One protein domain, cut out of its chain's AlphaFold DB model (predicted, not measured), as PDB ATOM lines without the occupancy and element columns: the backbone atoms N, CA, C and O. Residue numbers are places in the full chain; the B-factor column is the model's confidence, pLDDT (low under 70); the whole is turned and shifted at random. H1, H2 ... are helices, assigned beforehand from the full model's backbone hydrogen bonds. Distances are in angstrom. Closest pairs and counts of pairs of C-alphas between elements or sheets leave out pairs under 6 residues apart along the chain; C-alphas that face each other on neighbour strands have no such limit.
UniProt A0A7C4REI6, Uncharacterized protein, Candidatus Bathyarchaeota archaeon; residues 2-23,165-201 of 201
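AT A GLANCE: This is residues 2 to 23 and 165 to 201 of the 201 residues of an uncharacterized protein of Candidatus Bathyarchaeota archaeon (UniProt A0A7C4REI6). Two long, nearly straight helices lie side by side with an open gap between them, H2 being the longer and running the opposite way to H1. They come nearest at the end of H1 and the beginning of H2, where the chain is cut. The printed part has 59 residues with two named helices, H1 then H2, and no named strand; its class is all helix. It is extended, a rod spanning 54 by 25 by 7 A, with a radius of gyration of the C-alphas of 16.4 A.

HOW THE PARTS SIT: H2, residues 165 to 199, is apart from H1, residues 2 to 23. Residues 173 to 201 stand free, and so do residues 2 to 19. In H1 and H2 every O i to N i+4 pair is within hydrogen-bond range.

IN THESE COORDINATES: H2 measures 51.4 A from C-alpha 165 at (0.579, -23.984, 58.104) to C-alpha 199 at (13.522, -18.369, 8.674). H1 measures 31.2 A and begins with C-alpha 2 at (17.469, -8.045, 29.927).

THE WHOLE: The two C-alphas farthest apart, of Phe 165 and Ser 201, are 54.5 A apart. Residues 24 to 164 are not printed; C-alphas 23 and 165 are 10.9 A apart across the cut. The model's pLDDT is under 70 at residues 2 to 4, 17 to 23, 165 to 166 and 201.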
ATOM      1  N   ARG A   2      16.930  -7.274  28.779       64.31
ATOM      2  CA  ARG A   2      17.469  -8.045  29.927       64.31
ATOM      3  C   ARG A   2      17.440  -7.293  31.273       64.31
ATOM      4  O   ARG A   2      17.014  -7.860  32.268       64.31
ATOM      5  N   LYS A   3      17.802  -6.003  31.288       66.38
ATOM      6  CA  LYS A   3      17.757  -5.154  32.500       66.38
ATOM      7  C   LYS A   3      16.331  -4.896  33.009       66.38
ATOM      8  O   LYS A   3      16.105  -4.921  34.209       66.38
ATOM      9  N   LEU A   4      15.372  -4.711  32.098       66.56
ATOM     10  CA  LEU A   4      13.964  -4.479  32.449       66.56
ATOM     11  C   LEU A   4      13.330  -5.727  33.085       66.56
ATOM     12  O   LEU A   4      12.583  -5.621  34.049       66.56
ATOM     13  N   PHE A   5      13.681  -6.909  32.572       74.00
ATOM     14  CA  PHE A   5      13.215  -8.190  33.102       74.00
ATOM     15  C   PHE A   5      13.762  -8.470  34.508       74.00
ATOM     16  O   PHE A   5      13.010  -8.879  35.382       74.00
ATOM     17  N   ILE A   6      15.049  -8.189  34.745       78.19
ATOM     18  CA  ILE A   6      15.669  -8.341  36.071       78.19
ATOM     19  C   ILE A   6      15.017  -7.391  37.084       78.19
ATOM     20  O   ILE A   6      14.683  -7.823  38.180       78.19
ATOM     21  N   MET A   7      14.768  -6.128  36.715       72.50
ATOM     22  CA  MET A   7      14.099  -5.173  37.609       72.50
ATOM     23  C   MET A   7      12.658  -5.580  37.941       72.50
ATOM     24  O   MET A   7      12.250  -5.456  39.091       72.50
ATOM     25  N   ALA A   8      11.907  -6.120  36.976       73.44
ATOM     26  CA  ALA A   8      10.569  -6.653  37.235       73.44
ATOM     27  C   ALA A   8      10.603  -7.850  38.203       73.44
ATOM     28  O   ALA A   8       9.796  -7.918  39.124       73.44
ATOM     29  N   LEU A   9      11.570  -8.758  38.040       77.88
ATOM     30  CA  LEU A   9      11.756  -9.914  38.924       77.88
ATOM     31  C   LEU A   9      12.127  -9.490  40.349       77.88
ATOM     32  O   LEU A   9      11.549 -10.001  41.301       77.88
ATOM     33  N   VAL A  10      13.035  -8.522  40.494       77.88
ATOM     34  CA  VAL A  10      13.418  -7.953  41.795       77.88
ATOM     35  C   VAL A  10      12.235  -7.244  42.456       77.88
ATOM     36  O   VAL A  10      12.010  -7.435  43.645       77.88
ATOM     37  N   GLY A  11      11.438  -6.484  41.697       75.62
ATOM     38  CA  GLY A  11      10.231  -5.832  42.212       75.62
ATOM     39  C   GLY A  11       9.191  -6.833  42.719       75.62
ATOM     40  O   GLY A  11       8.691  -6.684  43.830       75.62
ATOM     41  N   ILE A  12       8.930  -7.898  41.953       77.75
ATOM     42  CA  ILE A  12       8.052  -8.996  42.383       77.75
ATOM     43  C   ILE A  12       8.609  -9.646  43.648       77.75
ATOM     44  O   ILE A  12       7.862  -9.834  44.598       77.75
ATOM     45  N   PHE A  13       9.911  -9.943  43.688       77.88
ATOM     46  CA  PHE A  13      10.552 -10.607  44.821       77.88
ATOM     47  C   PHE A  13      10.504  -9.759  46.096       77.88
ATOM     48  O   PHE A  13      10.227 -10.293  47.161       77.88
ATOM     49  N   LEU A  14      10.703  -8.441  45.994       74.56
ATOM     50  CA  LEU A  14      10.621  -7.518  47.129       74.56
ATOM     51  C   LEU A  14       9.194  -7.403  47.673       74.56
ATOM     52  O   LEU A  14       9.002  -7.450  48.888       74.56
ATOM     53  N   VAL A  15       8.187  -7.309  46.801       72.25
ATOM     54  CA  VAL A  15       6.775  -7.286  47.222       72.25
ATOM     55  C   VAL A  15       6.368  -8.631  47.827       72.25
ATOM     56  O   VAL A  15       5.739  -8.654  48.883       72.25
ATOM     57  N   LEU A  16       6.780  -9.750  47.219       71.81
ATOM     58  CA  LEU A  16       6.518 -11.091  47.742       71.81
ATOM     59  C   LEU A  16       7.213 -11.335  49.072       71.81
ATOM     60  O   LEU A  16       6.572 -11.899  49.941       71.81
ATOM     61  N   LEU A  17       8.468 -10.913  49.263       69.31
ATOM     62  CA  LEU A  17       9.158 -11.066  50.547       69.31
ATOM     63  C   LEU A  17       8.465 -10.263  51.638       69.31
ATOM     64  O   LEU A  17       8.259 -10.785  52.726       69.31
ATOM     65  N   SER A  18       8.085  -9.021  51.332       59.91
ATOM     66  CA  SER A  18       7.379  -8.143  52.269       59.91
ATOM     67  C   SER A  18       6.035  -8.755  52.663       59.91
ATOM     68  O   SER A  18       5.704  -8.837  53.844       59.91
ATOM     69  N   TYR A  19       5.292  -9.277  51.685       62.06
ATOM     70  CA  TYR A  19       4.022  -9.951  51.920       62.06
ATOM     71  C   TYR A  19       4.196 -11.301  52.629       62.06
ATOM     72  O   TYR A  19       3.434 -11.595  53.540       62.06
ATOM     73  N   LEU A  20       5.217 -12.100  52.293       62.19
ATOM     74  CA  LEU A  20       5.546 -13.335  53.012       62.19
ATOM     75  C   LEU A  20       5.900 -13.020  54.458       62.19
ATOM     76  O   LEU A  20       5.406 -13.695  55.346       62.19
ATOM     77  N   SER A  21       6.715 -11.992  54.702       58.06
ATOM     78  CA  SER A  21       7.045 -11.562  56.055       58.06
ATOM     79  C   SER A  21       5.796 -11.093  56.793       58.06
ATOM     80  O   SER A  21       5.570 -11.547  57.900       58.06
ATOM     81  N   TYR A  22       4.908 -10.316  56.167       55.97
ATOM     82  CA  TYR A  22       3.632  -9.929  56.769       55.97
ATOM     83  C   TYR A  22       2.715 -11.128  57.042       55.97
ATOM     84  O   TYR A  22       2.114 -11.190  58.103       55.97
ATOM     85  N   VAL A  23       2.625 -12.114  56.149       53.41
ATOM     86  CA  VAL A  23       1.821 -13.327  56.373       53.41
ATOM     87  C   VAL A  23       2.474 -14.254  57.400       53.41
ATOM     88  O   VAL A  23       1.770 -14.951  58.114       53.41
ATOM     89  N   PHE A 165      -0.767 -24.234  58.620       67.94
ATOM     90  CA  PHE A 165       0.579 -23.984  58.104       67.94
ATOM     91  C   PHE A 165       0.891 -24.838  56.863       67.94
ATOM     92  O   PHE A 165       1.386 -24.321  55.861       67.94
ATOM     93  N   LEU A 166       0.561 -26.133  56.892       68.69
ATOM     94  CA  LEU A 166       0.804 -27.046  55.777       68.69
ATOM     95  C   LEU A 166      -0.008 -26.652  54.535       68.69
ATOM     96  O   LEU A 166       0.537 -26.597  53.434       68.69
ATOM     97  N   LEU A 167      -1.294 -26.325  54.707       70.62
ATOM     98  CA  LEU A 167      -2.172 -25.863  53.625       70.62
ATOM     99  C   LEU A 167      -1.643 -24.587  52.969       70.62
ATOM    100  O   LEU A 167      -1.664 -24.456  51.744       70.62
ATOM    101  N   PHE A 168      -1.118 -23.666  53.770       70.75
ATOM    102  CA  PHE A 168      -0.487 -22.460  53.259       70.75
ATOM    103  C   PHE A 168       0.799 -22.734  52.490       70.75
ATOM    104  O   PHE A 168       0.978 -22.196  51.396       70.75
ATOM    105  N   LEU A 169       1.670 -23.598  53.019       71.81
ATOM    106  CA  LEU A 169       2.894 -23.999  52.331       71.81
ATOM    107  C   LEU A 169       2.571 -24.639  50.974       71.81
ATOM    108  O   LEU A 169       3.176 -24.284  49.962       71.81
ATOM    109  N   ILE A 170       1.568 -25.519  50.933       75.00
ATOM    110  CA  ILE A 170       1.061 -26.116  49.692       75.00
ATOM    111  C   ILE A 170       0.551 -25.022  48.742       75.00
ATOM    112  O   ILE A 170       0.898 -25.032  47.562       75.00
ATOM    113  N   GLY A 171      -0.210 -24.045  49.243       71.12
ATOM    114  CA  GLY A 171      -0.686 -22.900  48.462       71.12
ATOM    115  C   GLY A 171       0.447 -22.084  47.827       71.12
ATOM    116  O   GLY A 171       0.387 -21.783  46.633       71.12
ATOM    117  N   ILE A 172       1.511 -21.790  48.583       74.38
ATOM    118  CA  ILE A 172       2.713 -21.120  48.062       74.38
ATOM    119  C   ILE A 172       3.359 -21.960  46.960       74.38
ATOM    120  O   ILE A 172       3.653 -21.433  45.885       74.38
ATOM    121  N   ILE A 173       3.575 -23.254  47.206       76.19
ATOM    122  CA  ILE A 173       4.218 -24.155  46.241       76.19
ATOM    123  C   ILE A 173       3.409 -24.203  44.938       76.19
ATOM    124  O   ILE A 173       3.985 -24.085  43.855       76.19
ATOM    125  N   MET A 174       2.079 -24.302  45.023       73.81
ATOM    126  CA  MET A 174       1.203 -24.291  43.848       73.81
ATOM    127  C   MET A 174       1.261 -22.958  43.093       73.81
ATOM    128  O   MET A 174       1.365 -22.960  41.864       73.81
ATOM    129  N   ALA A 175       1.247 -21.824  43.800       73.69
ATOM    130  CA  ALA A 175       1.341 -20.504  43.180       73.69
ATOM    131  C   ALA A 175       2.678 -20.312  42.446       73.69
ATOM    132  O   ALA A 175       2.694 -19.908  41.282       73.69
ATOM    133  N   PHE A 176       3.799 -20.673  43.078       77.94
ATOM    134  CA  PHE A 176       5.114 -20.640  42.435       77.94
ATOM    135  C   PHE A 176       5.191 -21.583  41.232       77.94
ATOM    136  O   PHE A 176       5.712 -21.194  40.186       77.94
ATOM    137  N   GLY A 177       4.630 -22.790  41.346       75.25
ATOM    138  CA  GLY A 177       4.543 -23.741  40.240       75.25
ATOM    139  C   GLY A 177       3.788 -23.172  39.035       75.25
ATOM    140  O   GLY A 177       4.266 -23.268  37.904       75.25
ATOM    141  N   ALA A 178       2.651 -22.511  39.268       74.94
ATOM    142  CA  ALA A 178       1.856 -21.880  38.216       74.94
ATOM    143  C   ALA A 178       2.600 -20.717  37.536       74.94
ATOM    144  O   ALA A 178       2.621 -20.634  36.304       74.94
ATOM    145  N   VAL A 179       3.252 -19.852  38.322       77.19
ATOM    146  CA  VAL A 179       4.067 -18.737  37.808       77.19
ATOM    147  C   VAL A 179       5.225 -19.260  36.962       77.19
ATOM    148  O   VAL A 179       5.439 -18.776  35.848       77.19
ATOM    149  N   LEU A 180       5.945 -20.271  37.458       79.12
ATOM    150  CA  LEU A 180       7.069 -20.868  36.745       79.12
ATOM    151  C   LEU A 180       6.602 -21.476  35.421       79.12
ATOM    152  O   LEU A 180       7.153 -21.142  34.379       79.12
ATOM    153  N   HIS A 181       5.539 -22.282  35.437       77.88
ATOM    154  CA  HIS A 181       4.981 -22.900  34.234       77.88
ATOM    155  C   HIS A 181       4.504 -21.861  33.199       77.88
ATOM    156  O   HIS A 181       4.764 -22.011  31.999       77.88
ATOM    157  N   GLY A 182       3.859 -20.775  33.644       78.31
ATOM    158  CA  GLY A 182       3.479 -19.654  32.780       78.31
ATOM    159  C   GLY A 182       4.687 -18.964  32.141       78.31
ATOM    160  O   GLY A 182       4.679 -18.681  30.939       78.31
ATOM    161  N   LEU A 183       5.759 -18.763  32.912       79.31
ATOM    162  CA  LEU A 183       7.006 -18.185  32.420       79.31
ATOM    163  C   LEU A 183       7.679 -19.090  31.379       79.31
ATOM    164  O   LEU A 183       8.122 -18.599  30.339       79.31
ATOM    165  N   THR A 184       7.708 -20.406  31.611       80.38
ATOM    166  CA  THR A 184       8.278 -21.376  30.665       80.38
ATOM    167  C   THR A 184       7.534 -21.345  29.333       80.38
ATOM    168  O   THR A 184       8.168 -21.257  28.280       80.38
ATOM    169  N   ARG A 185       6.192 -21.330  29.360       83.56
ATOM    170  CA  ARG A 185       5.374 -21.197  28.141       83.56
ATOM    171  C   ARG A 185       5.631 -19.882  27.417       83.56
ATOM    172  O   ARG A 185       5.776 -19.872  26.197       83.56
ATOM    173  N   PHE A 186       5.723 -18.776  28.151       81.38
ATOM    174  CA  PHE A 186       6.003 -17.470  27.561       81.38
ATOM    175  C   PHE A 186       7.371 -17.420  26.865       81.38
ATOM    176  O   PHE A 186       7.480 -16.915  25.744       81.38
ATOM    177  N   ILE A 187       8.412 -17.970  27.500       81.56
ATOM    178  CA  ILE A 187       9.754 -18.064  26.911       81.56
ATOM    179  C   ILE A 187       9.718 -18.929  25.650       81.56
ATOM    180  O   ILE A 187      10.267 -18.521  24.627       81.56
ATOM    181  N   HIS A 188       9.038 -20.077  25.704       83.38
ATOM    182  CA  HIS A 188       8.910 -20.984  24.568       83.38
ATOM    183  C   HIS A 188       8.256 -20.297  23.359       83.38
ATOM    184  O   HIS A 188       8.870 -20.234  22.295       83.38
ATOM    185  N   MET A 189       7.095 -19.653  23.546       85.38
ATOM    186  CA  MET A 189       6.410 -18.904  22.479       85.38
ATOM    187  C   MET A 189       7.288 -17.798  21.876       85.38
ATOM    188  O   MET A 189       7.285 -17.572  20.666       85.38
ATOM    189  N   ARG A 190       8.071 -17.089  22.703       81.12
ATOM    190  CA  ARG A 190       8.998 -16.063  22.202       81.12
ATOM    191  C   ARG A 190      10.149 -16.644  21.389       81.12
ATOM    192  O   ARG A 190      10.596 -15.982  20.452       81.12
ATOM    193  N   MET A 191      10.663 -17.814  21.766       80.94
ATOM    194  CA  MET A 191      11.718 -18.480  21.003       80.94
ATOM    195  C   MET A 191      11.189 -18.976  19.661       80.94
ATOM    196  O   MET A 191      11.817 -18.689  18.648       80.94
ATOM    197  N   GLU A 192      10.014 -19.609  19.628       81.94
ATOM    198  CA  GLU A 192       9.375 -20.027  18.374       81.94
ATOM    199  C   GLU A 192       9.130 -18.847  17.431       81.94
ATOM    200  O   GLU A 192       9.466 -18.922  16.249       81.94
ATOM    201  N   LYS A 193       8.613 -17.728  17.957       82.88
ATOM    202  CA  LYS A 193       8.404 -16.511  17.165       82.88
ATOM    203  C   LYS A 193       9.713 -15.992  16.565       82.88
ATOM    204  O   LYS A 193       9.765 -15.721  15.372       82.88
ATOM    205  N   LYS A 194      10.785 -15.918  17.364       80.50
ATOM    206  CA  LYS A 194      12.113 -15.505  16.881       80.50
ATOM    207  C   LYS A 194      12.693 -16.446  15.831       80.50
ATOM    208  O   LYS A 194      13.410 -15.990  14.949       80.50
ATOM    209  N   VAL A 195      12.457 -17.751  15.964       80.81
ATOM    210  CA  VAL A 195      12.929 -18.738  14.990       80.81
ATOM    211  C   VAL A 195      12.184 -18.567  13.669       80.81
ATOM    212  O   VAL A 195      12.840 -18.512  12.638       80.81
ATOM    213  N   ARG A 196      10.854 -18.385  13.689       78.31
ATOM    214  CA  ARG A 196      10.073 -18.088  12.472       78.31
ATOM    215  C   ARG A 196      10.529 -16.809  11.781       78.31
ATOM    216  O   ARG A 196      10.844 -16.851  10.601       78.31
ATOM    217  N   GLU A 197      10.663 -15.718  12.534       80.50
ATOM    218  CA  GLU A 197      11.130 -14.428  11.999       80.50
ATOM    219  C   GLU A 197      12.521 -14.525  11.345       80.50
ATOM    220  O   GLU A 197      12.825 -13.743  10.454       80.50
ATOM    221  N   LYS A 198      13.361 -15.479  11.769       76.56
ATOM    222  CA  LYS A 198      14.704 -15.708  11.212       76.56
ATOM    223  C   LYS A 198      14.723 -16.666  10.013       76.56
ATOM    224  O   LYS A 198      15.718 -16.715   9.305       76.56
ATOM    225  N   ILE A 199      13.680 -17.474   9.833       76.62
ATOM    226  CA  ILE A 199      13.522 -18.369   8.674       76.62
ATOM    227  C   ILE A 199      12.893 -17.609   7.497       76.62
ATOM    228  O   ILE A 199      13.170 -17.928   6.347       76.62
ATOM    229  N   GLU A 200      12.055 -16.611   7.785       73.19
ATOM    230  CA  GLU A 200      11.363 -15.788   6.782       73.19
ATOM    231  C   GLU A 200      12.186 -14.576   6.293       73.19
ATOM    232  O   GLU A 200      11.750 -13.886   5.371       73.19
ATOM    233  N   SER A 201      13.361 -14.317   6.887       62.62
ATOM    234  CA  SER A 201      14.316 -13.261   6.497       62.62
ATOM    235  C   SER A 201      15.483 -13.808   5.685       62.62
ATOM    236  O   SER A 201      15.858 -13.161   4.686       62.62
TER     237      SER A 201